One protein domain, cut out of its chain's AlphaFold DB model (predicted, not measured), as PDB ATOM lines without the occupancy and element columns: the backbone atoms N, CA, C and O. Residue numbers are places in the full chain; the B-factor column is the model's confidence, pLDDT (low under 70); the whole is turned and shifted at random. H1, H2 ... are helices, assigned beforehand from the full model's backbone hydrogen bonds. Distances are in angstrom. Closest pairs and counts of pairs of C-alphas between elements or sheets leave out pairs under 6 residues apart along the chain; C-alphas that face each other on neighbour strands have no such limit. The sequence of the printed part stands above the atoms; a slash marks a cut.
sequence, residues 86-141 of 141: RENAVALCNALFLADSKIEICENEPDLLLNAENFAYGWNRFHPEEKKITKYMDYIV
ATOM      1  N   ARG A  86     189.823 252.752 148.452       94.94
ATOM      2  CA  ARG A  86     189.796 251.447 147.786       94.94
ATOM      3  C   ARG A  86     189.513 250.299 148.753       94.94
ATOM      4  O   ARG A  86     188.724 249.414 148.440       94.94
ATOM      5  N   GLU A  87     190.151 250.306 149.921       94.56
ATOM      6  CA  GLU A  87     189.978 249.267 150.942       94.56
ATOM      7  C   GLU A  87     188.522 249.178 151.418       94.56
ATOM      8  O   GLU A  87     187.922 248.101 151.375       94.56
ATOM      9  N   ASN A  88     187.920 250.318 151.770       95.50
ATOM     10  CA  ASN A  88     186.523 250.377 152.200       95.50
ATOM     11  C   ASN A  88     185.566 249.970 151.073       95.50
ATOM     12  O   ASN A  88     184.583 249.272 151.317       95.50
ATOM     13  N   ALA A  89     185.866 250.365 149.836       95.31
ATOM     14  CA  ALA A  89     185.081 249.985 148.672       95.31
ATOM     15  C   ALA A  89     185.118 248.467 148.424       95.31
ATOM     16  O   ALA A  89     184.074 247.868 148.176       95.31
ATOM     17  N   VAL A  90     186.283 247.820 148.557       94.88
ATOM     18  CA  VAL A  90     186.403 246.353 148.462       94.88
ATOM     19  C   VAL A  90     185.642 245.662 149.594       94.88
ATOM     20  O   VAL A  90     184.908 244.705 149.340       94.88
ATOM     21  N   ALA A  91     185.771 246.148 150.831       94.25
ATOM     22  CA  ALA A  91     185.043 245.595 151.972       94.25
ATOM     23  C   ALA A  91     183.520 245.670 151.765       94.25
ATOM     24  O   ALA A  91     182.816 244.683 151.980       94.25
ATOM     25  N   LEU A  92     183.021 246.808 151.272       94.00
ATOM     26  CA  LEU A  92     181.606 246.988 150.963       94.00
ATOM     27  C   LEU A  92     181.148 246.097 149.797       94.00
ATOM     28  O   LEU A  92     180.100 245.468 149.907       94.00
ATOM     29  N   CYS A  93     181.941 245.962 148.724       93.94
ATOM     30  CA  CYS A  93     181.650 245.015 147.636       93.94
ATOM     31  C   CYS A  93     181.469 243.590 148.167       93.94
ATOM     32  O   CYS A  93     180.500 242.918 147.819       93.94
ATOM     33  N   ASN A  94     182.388 243.140 149.027       92.06
ATOM     34  CA  ASN A  94     182.335 241.811 149.630       92.06
ATOM     35  C   ASN A  94     181.093 241.636 150.510       92.06
ATOM     36  O   ASN A  94     180.410 240.623 150.391       92.06
ATOM     37  N   ALA A  95     180.759 242.626 151.341       93.19
ATOM     38  CA  ALA A  95     179.567 242.579 152.183       93.19
ATOM     39  C   ALA A  95     178.273 242.500 151.355       93.19
ATOM     40  O   ALA A  95     177.427 241.647 151.621       93.19
ATOM     41  N   LEU A  96     178.141 243.343 150.323       93.69
ATOM     42  CA  LEU A  96     176.979 243.346 149.428       93.69
ATOM     43  C   LEU A  96     176.843 242.022 148.673       93.69
ATOM     44  O   LEU A  96     175.737 241.513 148.522       93.69
ATOM     45  N   PHE A  97     177.962 241.451 148.225       90.81
ATOM     46  CA  PHE A  97     177.971 240.186 147.499       90.81
ATOM     47  C   PHE A  97     177.619 238.994 148.400       90.81
ATOM     48  O   PHE A  97     176.740 238.209 148.053       90.81
ATOM     49  N   LEU A  98     178.266 238.864 149.564       89.75
ATOM     50  CA  LEU A  98     178.048 237.744 150.490       89.75
ATOM     51  C   LEU A  98     176.625 237.712 151.056       89.75
ATOM     52  O   LEU A  98     176.083 236.636 151.291       89.75
ATOM     53  N   ALA A  99     176.032 238.885 151.278       90.19
ATOM     54  CA  ALA A  99     174.671 239.011 151.786       90.19
ATOM     55  C   ALA A  99     173.599 239.034 150.680       90.19
ATOM     56  O   ALA A  99     172.433 239.251 151.004       90.19
ATOM     57  N   ASP A 100     173.979 238.882 149.403       90.00
ATOM     58  CA  ASP A 100     173.102 239.068 148.232       90.00
ATOM     59  C   ASP A 100     172.206 240.318 148.366       90.00
ATOM     60  O   ASP A 100     170.981 240.286 148.260       90.00
ATOM     61  N   SER A 101     172.841 241.433 148.732       92.81
ATOM     62  CA  SER A 101     172.177 242.652 149.189       92.81
ATOM     63  C   SER A 101     172.498 243.851 148.299       92.81
ATOM     64  O   SER A 101     173.432 243.847 147.492       92.81
ATOM     65  N   LYS A 102     171.701 244.910 148.463       94.44
ATOM     66  CA  LYS A 102     171.894 246.200 147.797       94.44
ATOM     67  C   LYS A 102     172.030 247.315 148.826       94.44
ATOM     68  O   LYS A 102     171.430 247.240 149.895       94.44
ATOM     69  N   ILE A 103     172.790 248.346 148.483       92.94
ATOM     70  CA  ILE A 103     172.846 249.608 149.215       92.94
ATOM     71  C   ILE A 103     172.067 250.670 148.448       92.94
ATOM     72  O   ILE A 103     172.234 250.822 147.242       92.94
ATOM     73  N   GLU A 104     171.219 251.405 149.152       92.88
ATOM     74  CA  GLU A 104     170.502 252.555 148.610       92.88
ATOM     75  C   GLU A 104     171.217 253.832 149.055       92.88
ATOM     76  O   GLU A 104     171.289 254.131 150.248       92.88
ATOM     77  N   ILE A 105     171.791 254.568 148.103       88.81
ATOM     78  CA  ILE A 105     172.470 255.843 148.392       88.81
ATOM     79  C   ILE A 105     171.440 256.970 148.515       88.81
ATOM     80  O   ILE A 105     171.595 257.881 149.330       88.81
ATOM     81  N   CYS A 106     170.386 256.903 147.702       89.81
ATOM     82  CA  CYS A 106     169.355 257.917 147.598       89.81
ATOM     83  C   CYS A 106     167.989 257.253 147.436       89.81
ATOM     84  O   CYS A 106     167.817 256.395 146.574       89.81
ATOM     85  N   GLU A 107     167.031 257.674 148.260       84.44
ATOM     86  CA  GLU A 107     165.671 257.141 148.242       84.44
ATOM     87  C   GLU A 107     164.988 257.426 146.900       84.44
ATOM     88  O   GLU A 107     165.095 258.538 146.379       84.44
ATOM     89  N   ASN A 108     164.260 256.439 146.372       81.12
ATOM     90  CA  ASN A 108     163.502 256.533 145.115       81.12
ATOM     91  C   ASN A 108     164.350 256.841 143.866       81.12
ATOM     92  O   ASN A 108     163.796 257.215 142.836       81.12
ATOM     93  N   GLU A 109     165.667 256.623 143.926       87.00
ATOM     94  CA  GLU A 109     166.577 256.722 142.780       87.00
ATOM     95  C   GLU A 109     167.119 255.324 142.428       87.00
ATOM     96  O   GLU A 109     168.117 254.883 143.008       87.00
ATOM     97  N   PRO A 110     166.491 254.586 141.487       85.31
ATOM     98  CA  PRO A 110     166.872 253.206 141.167       85.31
ATOM     99  C   PRO A 110     168.327 253.053 140.718       85.31
ATOM    100  O   PRO A 110     168.967 252.049 141.026       85.31
ATOM    101  N   ASP A 111     168.870 254.063 140.037       85.75
ATOM    102  CA  ASP A 111     170.263 254.085 139.575       85.75
ATOM    103  C   ASP A 111     171.274 254.294 140.719       85.75
ATOM    104  O   ASP A 111     172.483 254.126 140.534       85.75
ATOM    105  N   LEU A 112     170.787 254.623 141.918       88.81
ATOM    106  CA  LEU A 112     171.544 254.723 143.166       88.81
ATOM    107  C   LEU A 112     171.228 253.579 144.144       88.81
ATOM    108  O   LEU A 112     171.669 253.614 145.297       88.81
ATOM    109  N   LEU A 113     170.530 252.541 143.670       93.75
ATOM    110  CA  LEU A 113     170.348 251.267 144.359       93.75
ATOM    111  C   LEU A 113     171.367 250.243 143.839       93.75
ATOM    112  O   LEU A 113     171.198 249.603 142.794       93.75
ATOM    113  N   LEU A 114     172.451 250.075 144.586       94.50
ATOM    114  CA  LEU A 114     173.651 249.404 144.116       94.50
ATOM    115  C   LEU A 114     173.840 248.011 144.723       94.50
ATOM    116  O   LEU A 114     173.844 247.848 145.937       94.50
ATOM    117  N   ASN A 115     174.035 246.998 143.880       94.44
ATOM    118  CA  ASN A 115     174.599 245.710 144.277       94.44
ATOM    119  C   ASN A 115     176.142 245.764 144.223       94.44
ATOM    120  O   ASN A 115     176.736 246.788 143.892       94.44
ATOM    121  N   ALA A 116     176.818 244.656 144.528       93.88
ATOM    122  CA  ALA A 116     178.283 244.626 144.509       93.88
ATOM    123  C   ALA A 116     178.891 244.993 143.137       93.88
ATOM    124  O   ALA A 116     179.900 245.694 143.073       93.88
ATOM    125  N   GLU A 117     178.282 244.545 142.036       92.38
ATOM    126  CA  GLU A 117     178.834 244.732 140.689       92.38
ATOM    127  C   GLU A 117     178.724 246.182 140.212       92.38
ATOM    128  O   GLU A 117     179.715 246.764 139.759       92.38
ATOM    129  N   ASN A 118     177.541 246.789 140.329       94.06
ATOM    130  CA  ASN A 118     177.344 248.173 139.905       94.06
ATOM    131  C   ASN A 118     178.022 249.166 140.871       94.06
ATOM    132  O   ASN A 118     178.516 250.197 140.412       94.06
ATOM    133  N   PHE A 119     178.172 248.822 142.157       95.44
ATOM    134  CA  PHE A 119     178.999 249.576 143.094       95.44
ATOM    135  C   PHE A 119     180.474 249.542 142.676       95.44
ATOM    136  O   PHE A 119     181.093 250.600 142.560       95.44
ATOM    137  N   ALA A 120     181.038 248.362 142.389       94.62
ATOM    138  CA  ALA A 120     182.430 248.242 141.950       94.62
ATOM    139  C   ALA A 120     182.677 249.003 140.640       94.62
ATOM    140  O   ALA A 120     183.697 249.678 140.490       94.62
ATOM    141  N   TYR A 121     181.734 248.929 139.695       94.44
ATOM    142  CA  TYR A 121     181.789 249.707 138.459       94.44
ATOM    143  C   TYR A 121     181.778 251.216 138.729       94.44
ATOM    144  O   TYR A 121     182.625 251.936 138.198       94.44
ATOM    145  N   GLY A 122     180.851 251.686 139.569       94.50
ATOM    146  CA  GLY A 122     180.749 253.089 139.959       94.50
ATOM    147  C   GLY A 122     182.037 253.588 140.603       94.50
ATOM    148  O   GLY A 122     182.612 254.565 140.132       94.50
ATOM    149  N   TRP A 123     182.562 252.862 141.590       96.31
ATOM    150  CA  TRP A 123     183.808 253.227 142.259       96.31
ATOM    151  C   TRP A 123     184.988 253.293 141.273       96.31
ATOM    152  O   TRP A 123     185.653 254.320 141.178       96.31
ATOM    153  N   ASN A 124     185.185 252.268 140.436       95.94
ATOM    154  CA  ASN A 124     186.258 252.251 139.429       95.94
ATOM    155  C   ASN A 124     186.177 253.409 138.421       95.94
ATOM    156  O   ASN A 124     187.200 253.826 137.881       95.94
ATOM    157  N   ARG A 125     184.969 253.904 138.116       95.88
ATOM    158  CA  ARG A 125     184.773 255.044 137.211       95.88
ATOM    159  C   ARG A 125     185.278 256.352 137.824       95.88
ATOM    160  O   ARG A 125     185.765 257.200 137.079       95.88
ATOM    161  N   PHE A 126     185.136 256.521 139.137       95.56
ATOM    162  CA  PHE A 126     185.561 257.728 139.854       95.56
ATOM    163  C   PHE A 126     187.013 257.676 140.348       95.56
ATOM    164  O   PHE A 126     187.553 258.733 140.651       95.56
ATOM    165  N   HIS A 127     187.639 256.494 140.358       95.25
ATOM    166  CA  HIS A 127     189.039 256.278 140.759       95.25
ATOM    167  C   HIS A 127     189.842 255.560 139.653       95.25
ATOM    168  O   HIS A 127     190.283 254.420 139.841       95.25
ATOM    169  N   PRO A 128     189.991 256.150 138.448       95.19
ATOM    170  CA  PRO A 128     190.680 255.509 137.322       95.19
ATOM    171  C   PRO A 128     192.180 255.253 137.558       95.19
ATOM    172  O   PRO A 128     192.769 254.413 136.876       95.19
ATOM    173  N   GLU A 129     192.796 255.986 138.483       94.75
ATOM    174  CA  GLU A 129     194.193 255.865 138.904       94.75
ATOM    175  C   GLU A 129     194.453 254.687 139.850       94.75
ATOM    176  O   GLU A 129     195.585 254.209 139.948       94.75
ATOM    177  N   GLU A 130     193.416 254.200 140.528       94.25
ATOM    178  CA  GLU A 130     193.515 253.109 141.487       94.25
ATOM    179  C   GLU A 130     193.446 251.737 140.807       94.25
ATOM    180  O   GLU A 130     192.898 251.550 139.714       94.25
ATOM    181  N   LYS A 131     193.974 250.709 141.485       93.62
ATOM    182  CA  LYS A 131     193.816 249.331 140.999       93.62
ATOM    183  C   LYS A 131     192.323 248.991 140.964       93.62
ATOM    184  O   LYS A 131     191.688 248.918 142.013       93.62
ATOM    185  N   LYS A 132     191.788 248.686 139.781       94.00
ATOM    186  CA  LYS A 132     190.364 248.352 139.614       94.00
ATOM    187  C   LYS A 132     189.913 247.260 140.582       94.00
ATOM    188  O   LYS A 132     190.597 246.252 140.740       94.00
ATOM    189  N   ILE A 133     188.754 247.468 141.194       92.75
ATOM    190  CA  ILE A 133     188.033 246.478 141.987       92.75
ATOM    191  C   ILE A 133     187.329 245.544 141.009       92.75
ATOM    192  O   ILE A 133     186.449 245.971 140.256       92.75
ATOM    193  N   THR A 134     187.739 244.279 140.976       88.69
ATOM    194  CA  THR A 134     187.225 243.302 140.008       88.69
ATOM    195  C   THR A 134     186.706 242.037 140.675       88.69
ATOM    196  O   THR A 134     187.280 241.511 141.633       88.69
ATOM    197  N   LYS A 135     185.597 241.544 140.120       79.44
ATOM    198  CA  LYS A 135     185.016 240.244 140.439       79.44
ATOM    199  C   LYS A 135     186.074 239.159 140.145       79.44
ATOM    200  O   LYS A 135     186.732 239.235 139.112       79.44
ATOM    201  N   TYR A 136     186.254 238.185 141.039       79.38
ATOM    202  CA  TYR A 136     187.242 237.078 140.999       79.38
ATOM    203  C   TYR A 136     188.673 237.455 141.412       79.38
ATOM    204  O   TYR A 136     189.522 236.571 141.493       79.38
ATOM    205  N   MET A 137     188.954 238.730 141.699       77.06
ATOM    206  CA  MET A 137     190.259 239.154 142.227       77.06
ATOM    207  C   MET A 137     190.159 239.842 143.584       77.06
ATOM    208  O   MET A 137     190.929 239.524 144.482       77.06
ATOM    209  N   ASP A 138     189.247 240.806 143.717       80.44
ATOM    210  CA  ASP A 138     189.080 241.596 144.944       80.44
ATOM    211  C   ASP A 138     187.836 241.178 145.730       80.44
ATOM    212  O   ASP A 138     187.798 241.297 146.954       80.44
ATOM    213  N   TYR A 139     186.819 240.698 145.013       66.56
ATOM    214  CA  TYR A 139     185.601 240.177 145.606       66.56
ATOM    215  C   TYR A 139     185.106 238.964 144.823       66.56
ATOM    216  O   TYR A 139     184.784 239.044 143.633       66.56
ATOM    217  N   ILE A 140     185.134 237.817 145.499       64.75
ATOM    218  CA  ILE A 140     184.375 236.603 145.208       64.75
ATOM    219  C   ILE A 140     184.597 235.568 146.299       64.75
ATOM    220  O   ILE A 140     185.657 235.574 146.915       64.75
ATOM    221  N   VAL A 141     183.558 234.742 146.483       53.12
ATOM    222  CA  VAL A 141     183.429 233.586 147.391       53.12
ATOM    223  C   VAL A 141     184.759 232.956 147.793       53.12
ATOM    224  O   VAL A 141     185.464 232.459 146.884       53.12
TER     225      VAL A 141
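What this domain is: This is residues 86 to 141 of the 141 residues of an uncharacterized protein of Butyricicoccus sp. AM05-1 (UniProt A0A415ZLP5). Two helices, H1 and H2, lie side by side and run opposite ways as a helical hairpin; the long loop that joins them reaches out beyond the pair and sticks out with residues 106 to 111, and the tail after H2 folds back past the helices on the side away from that loop. The printed part has 56 residues with two named helices, H1 then H2 along the chain, and no named strand. The class is all helix, though only 24 of the 56 residues are in named elements. The whole is compact, with a radius of gyration of the C-alphas of 11.0 A, and spans 31 by 25 by 15 A.

Where its parts are: Begin at C-alpha 86, at (189.796, 251.447, 147.786); from there H1, residues 86 to 98, runs 18.3 A to C-alpha 98 at (178.048, 237.744, 150.490). Next find C-alpha 116 at (178.283, 244.626, 144.509), where H2, residues 116 to 126, begins; it runs 15.7 A to C-alpha 126.

How they stand to each other: Look first at Cys 93 and Ala 116: H1 and H2 touch there, with their closest C-alphas 4.6 A apart. Their lines stand at a shallow tilt of 19 degrees, and they run opposite ways as a hairpin. In H1 and H2 every O i to N i+4 pair is within hydrogen-bond range. Between the helices, residues 103 to 104 form a short antiparallel pairing with residues 113 to 114.

The domain as a whole: The two C-alphas farthest apart, those of Asn 108 and Met 137, are 32.0 A from each other. The printed part has no cut. The link from H1 to H2, 17 residues, is long, and its residues 106 to 111 stand free. Residues 127 to 141 hold no named element and end at Val 141, the chain's last residue. The mean pLDDT of the printed part is 89.9; look for values under 70 at residues 139 to 141.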